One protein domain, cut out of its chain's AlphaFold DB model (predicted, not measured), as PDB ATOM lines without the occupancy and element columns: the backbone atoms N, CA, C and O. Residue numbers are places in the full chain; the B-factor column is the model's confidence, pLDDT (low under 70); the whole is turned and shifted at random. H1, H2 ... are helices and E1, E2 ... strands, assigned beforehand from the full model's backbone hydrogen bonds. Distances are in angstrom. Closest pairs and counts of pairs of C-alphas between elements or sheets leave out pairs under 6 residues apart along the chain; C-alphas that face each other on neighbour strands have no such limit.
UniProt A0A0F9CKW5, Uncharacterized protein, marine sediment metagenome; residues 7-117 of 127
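Overview. This is residues 7 to 117 of the 127 residues of an uncharacterized protein of marine sediment metagenome (UniProt A0A0F9CKW5). A small wall of three parallel strands, E2, E1 and E3, has helix H5 running along one face, and H3 and H4 pack on H5, each crossing it at a wide angle. The first two helices, H1 and H2, make an arm joined to H3 by residues 22 to 26; H1 comes near H6, which with the short H7 lies by the end of the sheet where E1 ends. The whole is flat but compact, with spans of 39 by 37 by 20 A and a radius of gyration of the C-alphas of 14.7 A. The printed part has 111 residues, with seven named helices and three named strands in the order H1, H2, H3, H4, E1, H5, E2, H6, H7, E3; the class is mixed, helices and strands.

Along the chain. H1, residues 7 to 12, begins at C-alpha 7, at (1.022, 11.908, -60.116). H2 holds residues 14 to 21 and is 10.5 A long from first to last C-alpha. H3, residues 27 to 38, is the longest helix at 16.0 A, from C-alpha 27 at (1.361, 17.081, -33.335). H4, residues 42 to 50, measures 11.6 A. E1, residues 58 to 62, measures 13.1 A, and H5, residues 68 to 75, 10.5 A. E2, residues 79 to 83, measures 13.7 A, and H6, residues 85 to 91, 10.2 A. H7 has four residues, 96 to 99. E3, residues 112 to 116, measures 13.5 A and ends at C-alpha 116, at (1.789, 25.915, -48.165).

Arrangement. The sheet runs E2, E1, E3, with E2 and E3 as edge strands. E1 and E3 are parallel at 27 degrees, with N 60 and O 113 within hydrogen-bond range at 2.9 A. E2 and E1 are also parallel at 27 degrees, with N 81 and O 59 at 2.9 A. H5 is on the sheet at a height over the sheet of 9.0 A. It lies over E1 and, only just, with 3 C-alphas, over E2; on the local plane it runs along the strands, at 1 degrees to E1. E1, H5 and E2 form a strand-helix-strand unit, two parallel neighbour strands with a helix between them in the chain, with a right-handed crossover. E2, H6 with H7, and E3 form a split unit, with E1 between its strands, and its crossover is right-handed too. H5 and H4 touch at Cys 72 and Thr 43, whose C-alphas are the closest at 6.4 A, at a steep tilt of 65 degrees, the same way. H3 touches H5 with residues 27 to 30 alone; the closest C-alphas, of Leu 27 and Asn 68, are 5.5 A apart. H3 touches H4 with residues 30 to 34 alone, about perpendicular at 77 degrees, closest at the C-alphas of Glu 31 and Arg 42, 5.8 A. H6 only grazes the sheet, with residues 85 to 91. H7 is not on the sheet, but only just, with 4 pairs of C-alphas within 10 A. H1 is close to H6 but not clearly touching, closest at the C-alphas of Met 8 and Lys 86, 6.9 A. H1 and H2 are also close but not clearly touching, at 6.5 A between the C-alphas of Ile 10 and Gly 16. H2 and H3 are apart. Every O i to N i+4 pair is within hydrogen-bond range in H1 to H5; H6 has 1 of 3, beside 3 of 4 O i to N i+3 pairs, and H7 is too short for an i+4 pair.

Size, cuts and confidence. The C-alphas farthest apart, those of Lys 14 and Asn 52, are 40.5 A apart. The printed part has no cut. The link from H7 to E3, residues 100 to 111, is long, and its residues 105 to 106 pair antiparallel with residues 113 to 114 of E3. The mean pLDDT of the printed part is 72.6, and residues 82 to 117 are under 70.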
ATOM      1  N   GLN A   7       0.804  11.432 -61.480       71.94
ATOM      2  CA  GLN A   7       1.022  11.908 -60.116       71.94
ATOM      3  C   GLN A   7       0.038  11.266 -59.128       71.94
ATOM      4  O   GLN A   7       0.451  10.815 -58.064       71.94
ATOM      5  N   MET A   8      -1.250  11.170 -59.477       77.06
ATOM      6  CA  MET A   8      -2.229  10.481 -58.632       77.06
ATOM      7  C   MET A   8      -1.863   9.010 -58.433       77.06
ATOM      8  O   MET A   8      -2.019   8.505 -57.328       77.06
ATOM      9  N   GLU A   9      -1.370   8.324 -59.462       79.75
ATOM     10  CA  GLU A   9      -0.946   6.921 -59.359       79.75
ATOM     11  C   GLU A   9       0.241   6.746 -58.404       79.75
ATOM     12  O   GLU A   9       0.206   5.861 -57.553       79.75
ATOM     13  N   ILE A  10       1.238   7.635 -58.461       77.88
ATOM     14  CA  ILE A  10       2.398   7.606 -57.553       77.88
ATOM     15  C   ILE A  10       1.969   7.858 -56.099       77.88
ATOM     16  O   ILE A  10       2.290   7.069 -55.209       77.88
ATOM     17  N   TRP A  11       1.207   8.928 -55.855       76.88
ATOM     18  CA  TRP A  11       0.807   9.332 -54.501       76.88
ATOM     19  C   TRP A  11      -0.275   8.442 -53.883       76.88
ATOM     20  O   TRP A  11      -0.381   8.382 -52.665       76.88
ATOM     21  N   THR A  12      -1.081   7.747 -54.690       78.88
ATOM     22  CA  THR A  12      -2.025   6.730 -54.181       78.88
ATOM     23  C   THR A  12      -1.424   5.324 -54.133       78.88
ATOM     24  O   THR A  12      -2.067   4.407 -53.625       78.88
ATOM     25  N   GLY A  13      -0.209   5.146 -54.656       80.69
ATOM     26  CA  GLY A  13       0.516   3.882 -54.680       80.69
ATOM     27  C   GLY A  13       1.420   3.669 -53.463       80.69
ATOM     28  O   GLY A  13       1.338   4.363 -52.448       80.69
ATOM     29  N   LYS A  14       2.325   2.690 -53.586       85.56
ATOM     30  CA  LYS A  14       3.278   2.295 -52.534       85.56
ATOM     31  C   LYS A  14       4.113   3.473 -52.023       85.56
ATOM     32  O   LYS A  14       4.236   3.635 -50.815       85.56
ATOM     33  N   PHE A  15       4.600   4.317 -52.935       83.88
ATOM     34  CA  PHE A  15       5.393   5.497 -52.591       83.88
ATOM     35  C   PHE A  15       4.647   6.439 -51.641       83.88
ATOM     36  O   PHE A  15       5.191   6.811 -50.607       83.88
ATOM     37  N   GLY A  16       3.395   6.798 -51.952       80.06
ATOM     38  CA  GLY A  16       2.610   7.685 -51.092       80.06
ATOM     39  C   GLY A  16       2.381   7.102 -49.699       80.06
ATOM     40  O   GLY A  16       2.534   7.807 -48.708       80.06
ATOM     41  N   LYS A  17       2.110   5.793 -49.612       79.94
ATOM     42  CA  LYS A  17       1.970   5.098 -48.325       79.94
ATOM     43  C   LYS A  17       3.267   5.124 -47.513       79.94
ATOM     44  O   LYS A  17       3.240   5.450 -46.334       79.94
ATOM     45  N   GLU A  18       4.398   4.793 -48.131       81.69
ATOM     46  CA  GLU A  18       5.708   4.823 -47.468       81.69
ATOM     47  C   GLU A  18       6.106   6.237 -47.051       81.69
ATOM     48  O   GLU A  18       6.696   6.431 -45.993       81.69
ATOM     49  N   TYR A  19       5.768   7.239 -47.861       78.31
ATOM     50  CA  TYR A  19       5.977   8.636 -47.516       78.31
ATOM     51  C   TYR A  19       5.164   9.039 -46.278       78.31
ATOM     52  O   TYR A  19       5.734   9.607 -45.351       78.31
ATOM     53  N   THR A  20       3.872   8.704 -46.224       78.31
ATOM     54  CA  THR A  20       3.023   8.994 -45.060       78.31
ATOM     55  C   THR A  20       3.501   8.257 -43.811       78.31
ATOM     56  O   THR A  20       3.624   8.876 -42.763       78.31
ATOM     57  N   ASN A  21       3.856   6.976 -43.924       78.25
ATOM     58  CA  ASN A  21       4.339   6.182 -42.791       78.25
ATOM     59  C   ASN A  21       5.665   6.690 -42.202       78.25
ATOM     60  O   ASN A  21       5.935   6.447 -41.037       78.25
ATOM     61  N   ARG A  22       6.518   7.355 -42.994       76.19
ATOM     62  CA  ARG A  22       7.756   7.980 -42.489       76.19
ATOM     63  C   ARG A  22       7.515   9.312 -41.775       76.19
ATOM     64  O   ARG A  22       8.436   9.835 -41.162       76.19
ATOM     65  N   ASN A  23       6.319   9.876 -41.920       72.44
ATOM     66  CA  ASN A  23       5.935  11.190 -41.417       72.44
ATOM     67  C   ASN A  23       4.671  11.078 -40.553       72.44
ATOM     68  O   ASN A  23       3.785  11.923 -40.656       72.44
ATOM     69  N   ASP A  24       4.564  10.025 -39.743       81.81
ATOM     70  CA  ASP A  24       3.401   9.692 -38.909       81.81
ATOM     71  C   ASP A  24       3.443  10.326 -37.511       81.81
ATOM     72  O   ASP A  24       2.729   9.900 -36.603       81.81
ATOM     73  N   LEU A  25       4.258  11.369 -37.352       84.81
ATOM     74  CA  LEU A  25       4.421  12.086 -36.096       84.81
ATOM     75  C   LEU A  25       3.084  12.635 -35.606       84.81
ATOM     76  O   LEU A  25       2.321  13.238 -36.365       84.81
ATOM     77  N   THR A  26       2.843  12.514 -34.309       89.12
ATOM     78  CA  THR A  26       1.815  13.294 -33.622       89.12
ATOM     79  C   THR A  26       2.134  14.790 -33.691       89.12
ATOM     80  O   THR A  26       3.259  15.203 -33.992       89.12
ATOM     81  N   LEU A  27       1.141  15.636 -33.401       87.81
ATOM     82  CA  LEU A  27       1.361  17.081 -33.335       87.81
ATOM     83  C   LEU A  27       2.441  17.420 -32.300       87.81
ATOM     84  O   LEU A  27       3.308  18.246 -32.562       87.81
ATOM     85  N   GLU A  28       2.389  16.782 -31.135       92.75
ATOM     86  CA  GLU A  28       3.326  17.012 -30.045       92.75
ATOM     87  C   GLU A  28       4.749  16.593 -30.441       92.75
ATOM     88  O   GLU A  28       5.695  17.344 -30.209       92.75
ATOM     89  N   GLU A  29       4.911  15.446 -31.105       92.50
ATOM     90  CA  GLU A  29       6.208  15.009 -31.636       92.50
ATOM     91  C   GLU A  29       6.737  15.954 -32.721       92.50
ATOM     92  O   GLU A  29       7.928  16.265 -32.718       92.50
ATOM     93  N   MET A  30       5.867  16.464 -33.600       90.44
ATOM     94  CA  MET A  30       6.238  17.475 -34.595       90.44
ATOM     95  C   MET A  30       6.706  18.774 -33.925       90.44
ATOM     96  O   MET A  30       7.739  19.312 -34.306       90.44
ATOM     97  N   GLU A  31       5.994  19.272 -32.909       92.31
ATOM     98  CA  GLU A  31       6.379  20.486 -32.175       92.31
ATOM     99  C   GLU A  31       7.745  20.315 -31.490       92.31
ATOM    100  O   GLU A  31       8.585  21.213 -31.562       92.31
ATOM    101  N   GLN A  32       8.002  19.151 -30.874       94.75
ATOM    102  CA  GLN A  32       9.299  18.842 -30.260       94.75
ATOM    103  C   GLN A  32      10.417  18.705 -31.296       94.75
ATOM    104  O   GLN A  32      11.532  19.183 -31.072       94.75
ATOM    105  N   GLN A  33      10.138  18.065 -32.432       90.44
ATOM    106  CA  GLN A  33      11.109  17.918 -33.506       90.44
ATOM    107  C   GLN A  33      11.460  19.273 -34.133       90.44
ATOM    108  O   GLN A  33      12.646  19.564 -34.288       90.44
ATOM    109  N   ASP A  34      10.466  20.114 -34.436       87.12
ATOM    110  CA  ASP A  34      10.676  21.470 -34.958       87.12
ATOM    111  C   ASP A  34      11.486  22.303 -33.948       87.12
ATOM    112  O   ASP A  34      12.494  22.911 -34.318       87.12
ATOM    113  N   LYS A  35      11.154  22.232 -32.647       92.31
ATOM    114  CA  LYS A  35      11.917  22.920 -31.591       92.31
ATOM    115  C   LYS A  35      13.367  22.455 -31.529       92.31
ATOM    116  O   LYS A  35      14.271  23.279 -31.425       92.31
ATOM    117  N   LYS A  36      13.601  21.144 -31.609       92.94
ATOM    118  CA  LYS A  36      14.945  20.553 -31.588       92.94
ATOM    119  C   LYS A  36      15.767  20.955 -32.814       92.94
ATOM    120  O   LYS A  36      16.957  21.221 -32.678       92.94
ATOM    121  N   ASN A  37      15.154  20.961 -33.994       89.06
ATOM    122  CA  ASN A  37      15.852  21.191 -35.256       89.06
ATOM    123  C   ASN A  37      16.076  22.680 -35.545       89.06
ATOM    124  O   ASN A  37      17.104  23.039 -36.114       89.06
ATOM    125  N   TYR A  38      15.119  23.531 -35.170       88.31
ATOM    126  CA  TYR A  38      15.063  24.930 -35.603       88.31
ATOM    127  C   TYR A  38      14.966  25.935 -34.451       88.31
ATOM    128  O   TYR A  38      15.045  27.135 -34.690       88.31
ATOM    129  N   GLY A  39      14.794  25.482 -33.207       92.31
ATOM    130  CA  GLY A  39      14.650  26.356 -32.037       92.31
ATOM    131  C   GLY A  39      13.241  26.919 -31.835       92.31
ATOM    132  O   GLY A  39      12.983  27.539 -30.800       92.31
ATOM    133  N   TYR A  40      12.313  26.644 -32.755       92.12
ATOM    134  CA  TYR A  40      10.923  27.093 -32.700       92.12
ATOM    135  C   TYR A  40       9.965  25.938 -32.944       92.12
ATOM    136  O   TYR A  40      10.236  25.077 -33.774       92.12
ATOM    137  N   THR A  41       8.839  25.927 -32.241       93.06
ATOM    138  CA  THR A  41       7.740  25.031 -32.573       93.06
ATOM    139  C   THR A  41       6.920  25.579 -33.736       93.06
ATOM    140  O   THR A  41       6.983  26.767 -34.074       93.06
ATOM    141  N   ARG A  42       6.085  24.728 -34.340       89.69
ATOM    142  CA  ARG A  42       5.197  25.192 -35.403       89.69
ATOM    143  C   ARG A  42       4.189  26.226 -34.914       89.69
ATOM    144  O   ARG A  42       3.929  27.206 -35.608       89.69
ATOM    145  N   THR A  43       3.645  26.022 -33.722       92.31
ATOM    146  CA  THR A  43       2.729  26.971 -33.086       92.31
ATOM    147  C   THR A  43       3.395  28.330 -32.852       92.31
ATOM    148  O   THR A  43       2.763  29.359 -33.092       92.31
ATOM    149  N   GLU A  44       4.666  28.362 -32.438       92.38
ATOM    150  CA  GLU A  44       5.427  29.611 -32.281       92.38
ATOM    151  C   GLU A  44       5.558  30.358 -33.618       92.38
ATOM    152  O   GLU A  44       5.196  31.532 -33.690       92.38
ATOM    153  N   LEU A  45       5.955  29.667 -34.694       89.81
ATOM    154  CA  LEU A  45       6.061  30.273 -36.028       89.81
ATOM    155  C   LEU A  45       4.706  30.773 -36.544       89.81
ATOM    156  O   LEU A  45       4.599  31.880 -37.070       89.81
ATOM    157  N   ASN A  46       3.641  29.988 -36.378       90.62
ATOM    158  CA  ASN A  46       2.311  30.423 -36.791       90.62
ATOM    159  C   ASN A  46       1.866  31.667 -36.002       90.62
ATOM    160  O   ASN A  46       1.281  32.581 -36.581       90.62
ATOM    161  N   ASN A  47       2.132  31.737 -34.696       91.00
ATOM    162  CA  ASN A  47       1.811  32.928 -33.908       91.00
ATOM    163  C   ASN A  47       2.584  34.159 -34.394       91.00
ATOM    164  O   ASN A  47       1.997  35.233 -34.492       91.00
ATOM    165  N   GLU A  48       3.858  33.997 -34.746       88.38
ATOM    166  CA  GLU A  48       4.694  35.082 -35.259       88.38
ATOM    167  C   GLU A  48       4.175  35.633 -36.596       88.38
ATOM    168  O   GLU A  48       3.983  36.841 -36.736       88.38
ATOM    169  N   PHE A  49       3.894  34.763 -37.570       85.88
ATOM    170  CA  PHE A  49       3.562  35.207 -38.928       85.88
ATOM    171  C   PHE A  49       2.078  35.500 -39.149       85.88
ATOM    172  O   PHE A  49       1.736  36.395 -39.921       85.88
ATOM    173  N   ILE A  50       1.188  34.744 -38.503       86.31
ATOM    174  CA  ILE A  50      -0.262  34.828 -38.741       86.31
ATOM    175  C   ILE A  50      -1.091  34.984 -37.470       86.31
ATOM    176  O   ILE A  50      -2.315  35.079 -37.554       86.31
ATOM    177  N   GLY A  51      -0.470  35.069 -36.291       89.12
ATOM    178  CA  GLY A  51      -1.186  35.183 -35.018       89.12
ATOM    179  C   GLY A  51      -2.089  36.415 -34.927       89.12
ATOM    180  O   GLY A  51      -3.111  36.365 -34.242       89.12
ATOM    181  N   ASN A  52      -1.779  37.474 -35.676       89.38
ATOM    182  CA  ASN A  52      -2.558  38.715 -35.716       89.38
ATOM    183  C   ASN A  52      -3.686  38.719 -36.767       89.38
ATOM    184  O   ASN A  52      -4.415  39.703 -36.861       89.38
ATOM    185  N   LEU A  53      -3.846  37.654 -37.563       87.62
ATOM    186  CA  LEU A  53      -4.915  37.587 -38.563       87.62
ATOM    187  C   LEU A  53      -6.281  37.294 -37.929       87.62
ATOM    188  O   LEU A  53      -6.385  36.567 -36.942       87.62
ATOM    189  N   ASP A  54      -7.355  37.805 -38.528       86.94
ATOM    190  CA  ASP A  54      -8.720  37.545 -38.064       86.94
ATOM    191  C   ASP A  54      -9.026  36.032 -38.073       86.94
ATOM    192  O   ASP A  54      -8.793  35.343 -39.061       86.94
ATOM    193  N   ARG A  55      -9.564  35.482 -36.976       88.12
ATOM    194  CA  ARG A  55      -9.862  34.038 -36.853       88.12
ATOM    195  C   ARG A  55     -11.011  33.560 -37.745       88.12
ATOM    196  O   ARG A  55     -11.192  32.359 -37.942       88.12
ATOM    197  N   SER A  56     -11.783  34.486 -38.301       85.50
ATOM    198  CA  SER A  56     -12.842  34.211 -39.267       85.50
ATOM    199  C   SER A  56     -12.332  33.964 -40.686       85.50
ATOM    200  O   SER A  56     -13.119  33.466 -41.501       85.50
ATOM    201  N   ILE A  57     -11.052  34.246 -40.978       85.75
ATOM    202  CA  ILE A  57     -10.470  33.924 -42.283       85.75
ATOM    203  C   ILE A  57     -10.541  32.423 -42.542       85.75
ATOM    204  O   ILE A  57     -10.439  31.597 -41.627       85.75
ATOM    205  N   LYS A  58     -10.697  32.066 -43.814       79.44
ATOM    206  CA  LYS A  58     -10.646  30.670 -44.237       79.44
ATOM    207  C   LYS A  58      -9.237  30.342 -44.674       79.44
ATOM    208  O   LYS A  58      -8.691  31.005 -45.554       79.44
ATOM    209  N   ILE A  59      -8.674  29.294 -44.087       80.12
ATOM    210  CA  ILE A  59      -7.367  28.789 -44.484       80.12
ATOM    211  C   ILE A  59      -7.536  27.579 -45.387       80.12
ATOM    212  O   ILE A  59      -8.211  26.607 -45.036       80.12
ATOM    213  N   LEU A  60      -6.875  27.643 -46.535       79.19
ATOM    214  CA  LEU A  60      -6.681  26.519 -47.426       79.19
ATOM    215  C   LEU A  60      -5.227  26.047 -47.343       79.19
ATOM    216  O   LEU A  60      -4.325  26.777 -47.751       79.19
ATOM    217  N   GLU A  61      -5.004  24.818 -46.874       75.00
ATOM    218  CA  GLU A  61      -3.690  24.176 -46.970       75.00
ATOM    219  C   GLU A  61      -3.619  23.259 -48.192       75.00
ATOM    220  O   GLU A  61      -4.465  22.377 -48.385       75.00
ATOM    221  N   VAL A  62      -2.585  23.455 -49.012       74.94
ATOM    222  CA  VAL A  62      -2.284  22.578 -50.146       74.94
ATOM    223  C   VAL A  62      -1.098  21.688 -49.800       74.94
ATOM    224  O   VAL A  62      -0.089  22.160 -49.283       74.94
ATOM    225  N   ALA A  63      -1.224  20.396 -50.124       72.94
ATOM    226  CA  ALA A  63      -0.240  19.365 -49.795       72.94
ATOM    227  C   ALA A  63       0.022  19.228 -48.281       72.94
ATOM    228  O   ALA A  63       1.161  19.098 -47.844       72.94
ATOM    229  N   CYS A  64      -1.053  19.178 -47.491       71.31
ATOM    230  CA  CYS A  64      -1.029  19.146 -46.022       71.31
ATOM    231  C   CYS A  64      -0.426  17.878 -45.379       71.31
ATOM    232  O   CYS A  64      -0.452  17.739 -44.158       71.31
ATOM    233  N   ASN A  65       0.087  16.930 -46.173       81.75
ATOM    234  CA  ASN A  65       0.504  15.598 -45.726       81.75
ATOM    235  C   ASN A  65      -0.545  14.943 -44.790       81.75
ATOM    236  O   ASN A  65      -1.691  14.774 -45.210       81.75
ATOM    237  N   ILE A  66      -0.178  14.606 -43.543       80.69
ATOM    238  CA  ILE A  66      -1.067  14.029 -42.519       80.69
ATOM    239  C   ILE A  66      -1.892  15.073 -41.751       80.69
ATOM    240  O   ILE A  66      -2.713  14.709 -40.918       80.69
ATOM    241  N   GLY A  67      -1.708  16.366 -42.035       83.19
ATOM    242  CA  GLY A  67      -2.559  17.439 -41.523       83.19
ATOM    243  C   GLY A  67      -2.159  18.028 -40.169       83.19
ATOM    244  O   GLY A  67      -2.951  18.765 -39.590       83.19
ATOM    245  N   ASN A  68      -0.951  17.781 -39.651       87.12
ATOM    246  CA  ASN A  68      -0.532  18.356 -38.362       87.12
ATOM    247  C   ASN A  68      -0.554  19.896 -38.348       87.12
ATOM    248  O   ASN A  68      -0.953  20.495 -37.350       87.12
ATOM    249  N   GLN A  69      -0.205  20.548 -39.462       86.56
ATOM    250  CA  GLN A  69      -0.333  22.003 -39.610       86.56
ATOM    251  C   GLN A  69      -1.801  22.448 -39.518       86.56
ATOM    252  O   GLN A  69      -2.099  23.382 -38.778       86.56
ATOM    253  N   LEU A  70      -2.729  21.765 -40.205       86.69
ATOM    254  CA  LEU A  70      -4.169  22.034 -40.083       86.69
ATOM    255  C   LEU A  70      -4.638  21.936 -38.634       86.69
ATOM    256  O   LEU A  70      -5.361  22.815 -38.171       86.69
ATOM    257  N   ILE A  71      -4.206  20.896 -37.917       88.06
ATOM    258  CA  ILE A  71      -4.555  20.704 -36.506       88.06
ATOM    259  C   ILE A  71      -3.995  21.858 -35.662       88.06
ATOM    260  O   ILE A  71      -4.717  22.412 -34.834       88.06
ATOM    261  N   CYS A  72      -2.745  22.269 -35.892       90.06
ATOM    262  CA  CYS A  72      -2.141  23.427 -35.228       90.06
ATOM    263  C   CYS A  72      -2.975  24.703 -35.460       90.06
ATOM    264  O   CYS A  72      -3.375  25.371 -34.509       90.06
ATOM    265  N   LEU A  73      -3.341  24.993 -36.711       89.31
ATOM    266  CA  LEU A  73      -4.152  26.159 -37.078       89.31
ATOM    267  C   LEU A  73      -5.564  26.119 -36.472       89.31
ATOM    268  O   LEU A  73      -6.078  27.152 -36.037       89.31
ATOM    269  N   GLN A  74      -6.183  24.937 -36.393       90.00
ATOM    270  CA  GLN A  74      -7.460  24.740 -35.699       90.00
ATOM    271  C   GLN A  74      -7.334  25.027 -34.202       90.00
ATOM    272  O   GLN A  74      -8.171  25.743 -33.653       90.00
ATOM    273  N   LYS A  75      -6.272  24.533 -33.546       91.62
ATOM    274  CA  LYS A  75      -5.988  24.828 -32.130       91.62
ATOM    275  C   LYS A  75      -5.760  26.329 -31.890       91.62
ATOM    276  O   LYS A  75      -6.108  26.826 -30.826       91.62
ATOM    277  N   MET A  76      -5.250  27.058 -32.885       91.38
ATOM    278  CA  MET A  76      -5.098  28.522 -32.851       91.38
ATOM    279  C   MET A  76      -6.400  29.307 -33.112       91.38
ATOM    280  O   MET A  76      -6.408  30.537 -33.005       91.38
ATOM    281  N   GLY A  77      -7.497  28.621 -33.449       92.19
ATOM    282  CA  GLY A  77      -8.828  29.204 -33.635       92.19
ATOM    283  C   GLY A  77      -9.211  29.534 -35.080       92.19
ATOM    284  O   GLY A  77     -10.260  30.137 -35.292       92.19
ATOM    285  N   PHE A  78      -8.403  29.163 -36.076       87.81
ATOM    286  CA  PHE A  78      -8.733  29.410 -37.483       87.81
ATOM    287  C   PHE A  78      -9.756  28.417 -38.044       87.81
ATOM    288  O   PHE A  78      -9.791  27.238 -37.680       87.81
ATOM    289  N   LYS A  79     -10.543  28.873 -39.027       82.00
ATOM    290  CA  LYS A  79     -11.393  28.000 -39.846       82.00
ATOM    291  C   LYS A  79     -10.579  27.430 -41.004       82.00
ATOM    292  O   LYS A  79     -10.287  28.138 -41.965       82.00
ATOM    293  N   VAL A  80     -10.240  26.146 -40.943       77.31
ATOM    294  CA  VAL A  80      -9.415  25.497 -41.975       77.31
ATOM    295  C   VAL A  80     -10.206  24.531 -42.854       77.31
ATOM    296  O   VAL A  80     -11.181  23.918 -42.413       77.31
ATOM    297  N   LYS A  81      -9.754  24.365 -44.099       72.56
ATOM    298  CA  LYS A  81     -10.235  23.348 -45.036       72.56
ATOM    299  C   LYS A  81      -9.047  22.658 -45.711       72.56
ATOM    300  O   LYS A  81      -8.174  23.325 -46.259       72.56
ATOM    301  N   GLU A  82      -9.047  21.326 -45.710       66.44
ATOM    302  CA  GLU A  82      -8.061  20.530 -46.448       66.44
ATOM    303  C   GLU A  82      -8.421  20.411 -47.933       66.44
ATOM    304  O   GLU A  82      -9.599  20.307 -48.301       66.44
ATOM    305  N   ILE A  83      -7.402  20.356 -48.793       58.50
ATOM    306  CA  ILE A  83      -7.565  19.946 -50.188       58.50
ATOM    307  C   ILE A  83      -6.585  18.826 -50.510       58.50
ATOM    308  O   ILE A  83      -5.366  18.993 -50.531       58.50
ATOM    309  N   LYS A  84      -7.153  17.657 -50.818       55.22
ATOM    310  CA  LYS A  84      -6.398  16.483 -51.264       55.22
ATOM    311  C   LYS A  84      -5.776  16.776 -52.629       55.22
ATOM    312  O   LYS A  84      -6.409  17.401 -53.475       55.22
ATOM    313  N   ASN A  85      -4.577  16.251 -52.886       51.09
ATOM    314  CA  ASN A  85      -3.777  16.509 -54.101       51.09
ATOM    315  C   ASN A  85      -4.554  16.465 -55.438       51.09
ATOM    316  O   ASN A  85      -4.235  17.212 -56.359       51.09
ATOM    317  N   LYS A  86      -5.598  15.630 -55.555       46.53
ATOM    318  CA  LYS A  86      -6.453  15.547 -56.757       46.53
ATOM    319  C   LYS A  86      -7.206  16.850 -57.082       46.53
ATOM    320  O   LYS A  86      -7.540  17.091 -58.238       46.53
ATOM    321  N   ASP A  87      -7.496  17.655 -56.066       46.81
ATOM    322  CA  ASP A  87      -8.295  18.875 -56.157       46.81
ATOM    323  C   ASP A  87      -7.394  20.126 -56.221       46.81
ATOM    324  O   ASP A  87      -7.780  21.126 -56.822       46.81
ATOM    325  N   ALA A  88      -6.149  20.035 -55.735       50.03
ATOM    326  CA  ALA A  88      -5.128  21.078 -55.874       50.03
ATOM    327  C   ALA A  88      -4.789  21.373 -57.350       50.03
ATOM    328  O   ALA A  88      -4.721  22.532 -57.746       50.03
ATOM    329  N   PHE A  89      -4.690  20.335 -58.190       46.00
ATOM    330  CA  PHE A  89      -4.433  20.475 -59.633       46.00
ATOM    331  C   PHE A  89      -5.541  21.248 -60.370       46.00
ATOM    332  O   PHE A  89      -5.282  21.953 -61.343       46.00
ATOM    333  N   LYS A  90      -6.795  21.130 -59.910       49.00
ATOM    334  CA  LYS A  90      -7.917  21.891 -60.480       49.00
ATOM    335  C   LYS A  90      -7.837  23.367 -60.105       49.00
ATOM    336  O   LYS A  90      -8.126  24.215 -60.938       49.00
ATOM    337  N   ILE A  91      -7.430  23.657 -58.871       50.91
ATOM    338  CA  ILE A  91      -7.326  25.024 -58.339       50.91
ATOM    339  C   ILE A  91      -6.174  25.785 -58.988       50.91
ATOM    340  O   ILE A  91      -6.294  26.974 -59.257       50.91
ATOM    341  N   THR A  92      -5.084  25.098 -59.317       46.44
ATOM    342  CA  THR A  92      -3.927  25.719 -59.967       46.44
ATOM    343  C   THR A  92      -4.080  25.878 -61.483       46.44
ATOM    344  O   THR A  92      -3.211  26.459 -62.139       46.44
ATOM    345  N   GLY A  93      -5.175  25.370 -62.063       49.91
ATOM    346  CA  GLY A  93      -5.373  25.328 -63.514       49.91
ATOM    347  C   GLY A  93      -4.394  24.383 -64.216       49.91
ATOM    348  O   GLY A  93      -4.000  24.637 -65.349       49.91
ATOM    349  N   GLY A  94      -3.958  23.324 -63.528       47.59
ATOM    350  CA  GLY A  94      -2.976  22.360 -64.022       47.59
ATOM    351  C   GLY A  94      -1.517  22.805 -63.914       47.59
ATOM    352  O   GLY A  94      -0.622  22.023 -64.232       47.59
ATOM    353  N   ASP A  95      -1.264  24.017 -63.420       47.38
ATOM    354  CA  ASP A  95       0.082  24.545 -63.232       47.38
ATOM    355  C   ASP A  95       0.545  24.378 -61.780       47.38
ATOM    356  O   ASP A  95       0.347  25.233 -60.918       47.38
ATOM    357  N   MET A  96       1.181  23.243 -61.500       44.78
ATOM    358  CA  MET A  96       1.713  22.927 -60.171       44.78
ATOM    359  C   MET A  96       2.902  23.815 -59.762       44.78
ATOM    360  O   MET A  96       3.260  23.818 -58.585       44.78
ATOM    361  N   SER A  97       3.491  24.600 -60.678       43.66
ATOM    362  CA  SER A  97       4.520  25.591 -60.322       43.66
ATOM    363  C   SER A  97       3.940  26.744 -59.492       43.66
ATOM    364  O   SER A  97       4.655  27.352 -58.708       43.66
ATOM    365  N   LYS A  98       2.617  26.952 -59.540       39.62
ATOM    366  CA  LYS A  98       1.897  27.888 -58.662       39.62
ATOM    367  C   LYS A  98       1.763  27.400 -57.215       39.62
ATOM    368  O   LYS A  98       1.335  28.166 -56.362       39.62
ATOM    369  N   LEU A  99       2.083  26.131 -56.946       41.56
ATOM    370  CA  LEU A  99       2.152  25.559 -55.593       41.56
ATOM    371  C   LEU A  99       3.579  25.476 -55.066       41.56
ATOM    372  O   LEU A  99       3.776  25.166 -53.894       41.56
ATOM    373  N   HIS A 100       4.578  25.744 -55.913       32.72
ATOM    374  CA  HIS A 100       5.893  26.093 -55.408       32.72
ATOM    375  C   HIS A 100       5.735  27.442 -54.738       32.72
ATOM    376  O   HIS A 100       5.696  28.448 -55.430       32.72
ATOM    377  N   LEU A 101       5.574  27.443 -53.421       35.75
ATOM    378  CA  LEU A 101       6.170  28.405 -52.506       35.75
ATOM    379  C   LEU A 101       5.611  28.142 -51.106       35.75
ATOM    380  O   LEU A 101       4.401  28.072 -50.896       35.75
ATOM    381  N   ASN A 102       6.523  28.100 -50.138       33.97
ATOM    382  CA  ASN A 102       6.270  28.391 -48.728       33.97
ATOM    383  C   ASN A 102       5.838  29.862 -48.556       33.97
ATOM    384  O   ASN A 102       6.453  30.613 -47.805       33.97
ATOM    385  N   TYR A 103       4.827  30.307 -49.300       35.47
ATOM    386  CA  TYR A 103       4.242  31.625 -49.149       35.47
ATOM    387  C   TYR A 103       2.819  31.461 -48.666       35.47
ATOM    388  O   TYR A 103       1.978  30.840 -49.316       35.47
ATOM    389  N   ILE A 104       2.555  32.077 -47.524       39.16
ATOM    390  CA  ILE A 104       1.212  32.487 -47.168       39.16
ATOM    391  C   ILE A 104       0.835  33.556 -48.195       39.16
ATOM    392  O   ILE A 104       1.228  34.712 -48.063       39.16
ATOM    393  N   SER A 105       0.164  33.166 -49.278       38.09
ATOM    394  CA  SER A 105      -0.408  34.139 -50.204       38.09
ATOM    395  C   SER A 105      -1.834  34.408 -49.745       38.09
ATOM    396  O   SER A 105      -2.714  33.548 -49.860       38.09
ATOM    397  N   THR A 106      -2.070  35.597 -49.203       37.66
ATOM    398  CA  THR A 106      -3.421  36.127 -49.063       37.66
ATOM    399  C   THR A 106      -3.901  36.464 -50.471       37.66
ATOM    400  O   THR A 106      -3.365  37.346 -51.140       37.66
ATOM    401  N   THR A 107      -4.858  35.704 -51.002       37.88
ATOM    402  CA  THR A 107      -5.445  36.065 -52.295       37.88
ATOM    403  C   THR A 107      -6.310  37.302 -52.094       37.88
ATOM    404  O   THR A 107      -7.141  37.342 -51.190       37.88
ATOM    405  N   SER A 108      -6.132  38.313 -52.942       37.28
ATOM    406  CA  SER A 108      -6.757  39.642 -52.867       37.28
ATOM    407  C   SER A 108      -8.279  39.670 -53.104       37.28
ATOM    408  O   SER A 108      -8.842  40.727 -53.377       37.28
ATOM    409  N   SER A 109      -8.968  38.536 -52.991       38.97
ATOM    410  CA  SER A 109     -10.424  38.435 -53.087       38.97
ATOM    411  C   SER A 109     -11.013  37.876 -51.789       38.97
ATOM    412  O   SER A 109     -11.412  36.721 -51.748       38.97
ATOM    413  N   GLY A 110     -11.065  38.713 -50.746       48.06
ATOM    414  CA  GLY A 110     -11.897  38.531 -49.547       48.06
ATOM    415  C   GLY A 110     -11.539  37.351 -48.634       48.06
ATOM    416  O   GLY A 110     -11.708  36.208 -49.015       48.06
ATOM    417  N   ASN A 111     -11.135  37.637 -47.391       54.88
ATOM    418  CA  ASN A 111     -11.082  36.739 -46.216       54.88
ATOM    419  C   ASN A 111     -10.448  35.332 -46.356       54.88
ATOM    420  O   ASN A 111     -10.477  34.568 -45.392       54.88
ATOM    421  N   ASP A 112      -9.849  34.986 -47.490       54.25
ATOM    422  CA  ASP A 112      -9.323  33.657 -47.777       54.25
ATOM    423  C   ASP A 112      -7.785  33.709 -47.849       54.25
ATOM    424  O   ASP A 112      -7.189  34.569 -48.503       54.25
ATOM    425  N   THR A 113      -7.123  32.801 -47.129       61.84
ATOM    426  CA  THR A 113      -5.657  32.707 -47.024       61.84
ATOM    427  C   THR A 113      -5.192  31.309 -47.419       61.84
ATOM    428  O   THR A 113      -5.712  30.312 -46.921       61.84
ATOM    429  N   ILE A 114      -4.199  31.221 -48.307       57.09
ATOM    430  CA  ILE A 114      -3.596  29.946 -48.714       57.09
ATOM    431  C   ILE A 114      -2.277  29.778 -47.966       57.09
ATOM    432  O   ILE A 114      -1.449  30.685 -47.985       57.09
ATOM    433  N   ILE A 115      -2.083  28.625 -47.324       57.97
ATOM    434  CA  ILE A 115      -0.837  28.262 -46.638       57.97
ATOM    435  C   ILE A 115      -0.245  27.023 -47.322       57.97
ATOM    436  O   ILE A 115      -0.944  26.036 -47.557       57.97
ATOM    437  N   GLY A 116       1.043  27.073 -47.665       52.62
ATOM    438  CA  GLY A 116       1.789  25.915 -48.165       52.62
ATOM    439  C   GLY A 116       2.260  25.011 -47.023       52.62
ATOM    440  O   GLY A 116       2.776  25.505 -46.021       52.62
ATOM    441  N   GLY A 117       2.086  23.693 -47.164       50.44
ATOM    442  CA  GLY A 117       2.572  22.714 -46.189       50.44
ATOM    443  C   GLY A 117       4.105  22.622 -46.162       50.44
ATOM    444  O   GLY A 117       4.756  22.547 -47.202       50.44
TER     445      GLY A 117